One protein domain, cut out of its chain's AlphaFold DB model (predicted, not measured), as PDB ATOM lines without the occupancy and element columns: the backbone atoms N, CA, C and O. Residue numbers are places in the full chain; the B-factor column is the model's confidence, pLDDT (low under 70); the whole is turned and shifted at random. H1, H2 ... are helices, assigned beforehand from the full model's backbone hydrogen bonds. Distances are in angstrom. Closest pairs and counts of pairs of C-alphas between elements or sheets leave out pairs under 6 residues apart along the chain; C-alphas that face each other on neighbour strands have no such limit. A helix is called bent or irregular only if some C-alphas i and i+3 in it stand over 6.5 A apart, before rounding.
ATOM      1  N   MET A   5      31.670  -9.451  77.064       60.47
ATOM      2  CA  MET A   5      32.787 -10.345  76.699       60.47
ATOM      3  C   MET A   5      32.358 -11.723  76.168       60.47
ATOM      4  O   MET A   5      33.078 -12.326  75.377       60.47
ATOM      5  N   GLY A   6      31.175 -12.226  76.536       60.84
ATOM      6  CA  GLY A   6      30.710 -13.544  76.080       60.84
ATOM      7  C   GLY A   6      30.382 -13.592  74.582       60.84
ATOM      8  O   GLY A   6      30.786 -14.513  73.878       60.84
ATOM      9  N   HIS A   7      29.695 -12.573  74.062       60.09
ATOM     10  CA  HIS A   7      29.273 -12.534  72.657       60.09
ATOM     11  C   HIS A   7      30.421 -12.232  71.688       60.09
ATOM     12  O   HIS A   7      30.429 -12.738  70.568       60.09
ATOM     13  N   THR A   8      31.410 -11.453  72.127       62.75
ATOM     14  CA  THR A   8      32.614 -11.154  71.342       62.75
ATOM     15  C   THR A   8      33.498 -12.389  71.192       62.75
ATOM     16  O   THR A   8      33.919 -12.690  70.077       62.75
ATOM     17  N   LEU A   9      33.695 -13.174  72.256       69.12
ATOM     18  CA  LEU A   9      34.434 -14.441  72.178       69.12
ATOM     19  C   LEU A   9      33.737 -15.477  71.282       69.12
ATOM     20  O   LEU A   9      34.399 -16.148  70.490       69.12
ATOM     21  N   LEU A  10      32.405 -15.570  71.343       69.56
ATOM     22  CA  LEU A  10      31.633 -16.475  70.483       69.56
ATOM     23  C   LEU A  10      31.667 -16.058  69.003       69.56
ATOM     24  O   LEU A  10      31.850 -16.908  68.131       69.56
ATOM     25  N   ALA A  11      31.545 -14.761  68.708       72.31
ATOM     26  CA  ALA A  11      31.616 -14.249  67.339       72.31
ATOM     27  C   ALA A  11      33.009 -14.447  66.717       72.31
ATOM     28  O   ALA A  11      33.122 -14.876  65.568       72.31
ATOM     29  N   VAL A  12      34.071 -14.200  67.491       79.75
ATOM     30  CA  VAL A  12      35.455 -14.434  67.052       79.75
ATOM     31  C   VAL A  12      35.702 -15.927  66.807       79.75
ATOM     32  O   VAL A  12      36.263 -16.288  65.773       79.75
ATOM     33  N   GLY A  13      35.221 -16.803  67.696       77.75
ATOM     34  CA  GLY A  13      35.343 -18.256  67.534       77.75
ATOM     35  C   GLY A  13      34.668 -18.786  66.262       77.75
ATOM     36  O   GLY A  13      35.273 -19.559  65.517       77.75
ATOM     37  N   LEU A  14      33.450 -18.322  65.962       83.06
ATOM     38  CA  LEU A  14      32.723 -18.703  64.745       83.06
ATOM     39  C   LEU A  14      33.406 -18.188  63.468       83.06
ATOM     40  O   LEU A  14      33.488 -18.919  62.479       83.06
ATOM     41  N   GLY A  15      33.947 -16.967  63.500       80.50
ATOM     42  CA  GLY A  15      34.679 -16.394  62.369       80.50
ATOM     43  C   GLY A  15      35.929 -17.198  62.002       80.50
ATOM     44  O   GLY A  15      36.126 -17.552  60.839       80.50
ATOM     45  N   VAL A  16      36.747 -17.560  62.996       87.06
ATOM     46  CA  VAL A  16      37.975 -18.345  62.773       87.06
ATOM     47  C   VAL A  16      37.656 -19.752  62.255       87.06
ATOM     48  O   VAL A  16      38.325 -20.237  61.341       87.06
ATOM     49  N   ALA A  17      36.601 -20.389  62.771       84.75
ATOM     50  CA  ALA A  17      36.171 -21.709  62.308       84.75
ATOM     51  C   ALA A  17      35.716 -21.695  60.836       84.75
ATOM     52  O   ALA A  17      36.095 -22.583  60.066       84.75
ATOM     53  N   ALA A  18      34.967 -20.668  60.417       86.62
ATOM     54  CA  ALA A  18      34.520 -20.522  59.032       86.62
ATOM     55  C   ALA A  18      35.699 -20.337  58.054       86.62
ATOM     56  O   ALA A  18      35.753 -20.993  57.009       86.62
ATOM     57  N   VAL A  19      36.685 -19.505  58.411       90.56
ATOM     58  CA  VAL A  19      37.900 -19.294  57.602       90.56
ATOM     59  C   VAL A  19      38.743 -20.571  57.516       90.56
ATOM     60  O   VAL A  19      39.192 -20.950  56.434       90.56
ATOM     61  N   ALA A  20      38.916 -21.292  58.626       86.25
ATOM     62  CA  ALA A  20      39.674 -22.542  58.637       86.25
ATOM     63  C   ALA A  20      39.008 -23.641  57.787       86.25
ATOM     64  O   ALA A  20      39.693 -24.371  57.065       86.25
ATOM     65  N   PHE A  21      37.676 -23.754  57.837       87.06
ATOM     66  CA  PHE A  21      36.938 -24.767  57.081       87.06
ATOM     67  C   PHE A  21      36.953 -24.483  55.574       87.06
ATOM     68  O   PHE A  21      37.251 -25.377  54.778       87.06
ATOM     69  N   THR A  22      36.719 -23.227  55.179       83.94
ATOM     70  CA  THR A  22      36.780 -22.792  53.771       83.94
ATOM     71  C   THR A  22      38.193 -22.901  53.201       83.94
ATOM     72  O   THR A  22      38.369 -23.463  52.120       83.94
ATOM     73  N   GLY A  23      39.217 -22.490  53.957       85.00
ATOM     74  CA  GLY A  23      40.618 -22.669  53.579       85.00
ATOM     75  C   GLY A  23      40.995 -24.143  53.392       85.00
ATOM     76  O   GLY A  23      41.583 -24.515  52.376       85.00
ATOM     77  N   ARG A  24      40.594 -25.027  54.317       78.12
ATOM     78  CA  ARG A  24      40.867 -26.473  54.219       78.12
ATOM     79  C   ARG A  24      40.149 -27.131  53.038       78.12
ATOM     80  O   ARG A  24      40.702 -28.050  52.433       78.12
ATOM     81  N   TYR A  25      38.945 -26.675  52.701       80.38
ATOM     82  CA  TYR A  25      38.202 -27.169  51.543       80.38
ATOM     83  C   TYR A  25      38.832 -26.696  50.223       80.38
ATOM     84  O   TYR A  25      39.069 -27.513  49.333       80.38
ATOM     85  N   ALA A  26      39.225 -25.421  50.135       79.06
ATOM     86  CA  ALA A  26      39.932 -24.866  48.979       79.06
ATOM     87  C   ALA A  26      41.275 -25.572  48.720       79.06
ATOM     88  O   ALA A  26      41.589 -25.915  47.580       79.06
ATOM     89  N   LEU A  27      42.043 -25.884  49.774       76.56
ATOM     90  CA  LEU A  27      43.304 -26.623  49.641       76.56
ATOM     91  C   LEU A  27      43.109 -28.070  49.147       76.56
ATOM     92  O   LEU A  27      43.980 -28.590  48.450       76.56
ATOM     93  N   ARG A  28      41.971 -28.714  49.446       70.88
ATOM     94  CA  ARG A  28      41.638 -30.055  48.923       70.88
ATOM     95  C   ARG A  28      41.265 -30.045  47.436       70.88
ATOM     96  O   ARG A  28      41.500 -31.042  46.763       70.88
ATOM     97  N   LEU A  29      40.761 -28.925  46.914       73.94
ATOM     98  CA  LEU A  29      40.398 -28.754  45.499       73.94
ATOM     99  C   LEU A  29      41.573 -28.331  44.595       73.94
ATOM    100  O   LEU A  29      41.379 -28.150  43.394       73.94
ATOM    101  N   ARG A  30      42.801 -28.202  45.124       65.31
ATOM    102  CA  ARG A  30      43.962 -27.739  44.340       65.31
ATOM    103  C   ARG A  30      44.290 -28.640  43.152       65.31
ATOM    104  O   ARG A  30      44.428 -28.144  42.046       65.31
ATOM    105  N   LYS A  31      44.390 -29.958  43.340       65.56
ATOM    106  CA  LYS A  31      44.878 -30.859  42.278       65.56
ATOM    107  C   LYS A  31      44.071 -30.822  40.961       65.56
ATOM    108  O   LYS A  31      44.716 -30.736  39.920       65.56
ATOM    109  N   PRO A  32      42.722 -30.842  40.962       63.97
ATOM    110  CA  PRO A  32      41.948 -30.722  39.721       63.97
ATOM    111  C   PRO A  32      41.974 -29.304  39.125       63.97
ATOM    112  O   PRO A  32      41.933 -29.147  37.909       63.97
ATOM    113  N   PHE A  33      42.093 -28.262  39.955       69.25
ATOM    114  CA  PHE A  33      42.163 -26.878  39.479       69.25
ATOM    115  C   PHE A  33      43.489 -26.563  38.768       69.25
ATOM    116  O   PHE A  33      43.498 -25.866  37.757       69.25
ATOM    117  N   GLU A  34      44.598 -27.137  39.243       62.28
ATOM    118  CA  GLU A  34      45.922 -26.992  38.619       62.28
ATOM    119  C   GLU A  34      45.927 -27.548  37.182       62.28
ATOM    120  O   GLU A  34      46.512 -26.945  36.282       62.28
ATOM    121  N   GLN A  35      45.227 -28.663  36.931       65.50
ATOM    122  CA  GLN A  35      45.100 -29.243  35.586       65.50
ATOM    123  C   GLN A  35      44.290 -28.336  34.657       65.50
ATOM    124  O   GLN A  35      44.739 -28.045  33.550       65.50
ATOM    125  N   LEU A  36      43.157 -27.817  35.137       68.62
ATOM    126  CA  LEU A  36      42.293 -26.916  34.371       68.62
ATOM    127  C   LEU A  36      42.995 -25.604  34.007       68.62
ATOM    128  O   LEU A  36      42.899 -25.153  32.867       68.62
ATOM    129  N   ILE A  37      43.744 -25.010  34.941       75.62
ATOM    130  CA  ILE A  37      44.559 -23.829  34.639       75.62
ATOM    131  C   ILE A  37      45.653 -24.191  33.639       75.62
ATOM    132  O   ILE A  37      45.850 -23.457  32.680       75.62
ATOM    133  N   THR A  38      46.353 -25.311  33.822       69.25
ATOM    134  CA  THR A  38      47.466 -25.693  32.939       69.25
ATOM    135  C   THR A  38      46.995 -25.955  31.508       69.25
ATOM    136  O   THR A  38      47.653 -25.525  30.562       69.25
ATOM    137  N   GLU A  39      45.856 -26.621  31.323       67.00
ATOM    138  CA  GLU A  39      45.254 -26.846  30.004       67.00
ATOM    139  C   GLU A  39      44.725 -25.547  29.388       67.00
ATOM    140  O   GLU A  39      44.926 -25.301  28.197       67.00
ATOM    141  N   THR A  40      44.146 -24.659  30.199       71.75
ATOM    142  CA  THR A  40      43.687 -23.341  29.739       71.75
ATOM    143  C   THR A  40      44.871 -22.456  29.336       71.75
ATOM    144  O   THR A  40      44.865 -21.860  28.269       71.75
ATOM    145  N   VAL A  41      45.950 -22.425  30.119       70.62
ATOM    146  CA  VAL A  41      47.162 -21.643  29.818       70.62
ATOM    147  C   VAL A  41      47.914 -22.201  28.608       70.62
ATOM    148  O   VAL A  41      48.402 -21.424  27.794       70.62
ATOM    149  N   LYS A  42      47.976 -23.529  28.435       66.50
ATOM    150  CA  LYS A  42      48.565 -24.155  27.236       66.50
ATOM    151  C   LYS A  42      47.748 -23.911  25.966       66.50
ATOM    152  O   LYS A  42      48.323 -23.916  24.881       66.50
ATOM    153  N   SER A  43      46.434 -23.733  26.093       66.50
ATOM    154  CA  SER A  43      45.527 -23.478  24.967       66.50
ATOM    155  C   SER A  43      45.322 -21.996  24.665       66.50
ATOM    156  O   SER A  43      44.725 -21.687  23.639       66.50
ATOM    157  N   ILE A  44      45.857 -21.079  25.482       67.94
ATOM    158  CA  ILE A  44      45.994 -19.671  25.103       67.94
ATOM    159  C   ILE A  44      47.106 -19.597  24.046       67.94
ATOM    160  O   ILE A  44      48.281 -19.777  24.386       67.94
ATOM    161  N   PRO A  45      46.786 -19.340  22.763       57.88
ATOM    162  CA  PRO A  45      47.814 -19.083  21.772       57.88
ATOM    163  C   PRO A  45      48.543 -17.813  22.200       57.88
ATOM    164  O   PRO A  45      47.974 -16.730  22.134       57.88
TER     165      PRO A  45
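AT A GLANCE: This is residues 5 to 45 of the 119 residues of the protein "DnaJ-like subfamily C member 15-like protein" of Callorhinchus milii (UniProt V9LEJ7). Two helices follow end to end in one long, thin rod with a wide-open corner at Leu 29: the longer arm is H1 and the shorter arm is H2. The two arms do not fold back on each other, and residues 5 to 45 stand free, with no C-alpha 8 or more apart along the chain within 10 A. The printed part has 41 residues with two named helices, H1 then H2, and no named strand; its class is all helix, with 38 of the 41 residues in the helices. It is extended, with a radius of gyration of the C-alphas of 17.7 A, and spans 57 by 17 by 5 A.

HOW THE PARTS SIT: Begin at Met 5 and read H1, residues 5 to 28, where each O i to N i+4 pair is within hydrogen-bond range. One residue, Leu 29, makes the tight link to H2, residues 30 to 43, where 9 of 10 such pairs are within range. H1 and H2 meet only through their link.

IN THESE COORDINATES: Find C-alpha 5 at (32.787, -10.345, 76.699); from there H1 runs 35.2 A to C-alpha 28 at (41.638, -30.055, 48.923), with y and z lower at its end than at its start. Look next at C-alpha 30, at (43.962, -27.739, 44.340); H2 runs 19.9 A to C-alpha 43 at (45.527, -23.478, 24.967), with z lower again but y higher at its end. Neither helix is bent.

THE WHOLE: The two C-alphas farthest apart are those of Met 5 and Pro 45, the first and last printed, at 57.6 A. The printed part has no cut and no long link. In the B-factor column of this model, the mean pLDDT of the printed part is 73.2; look for values under 70 at residues 5 to 10, 30 to 36, 38 to 39 and 42 to 45.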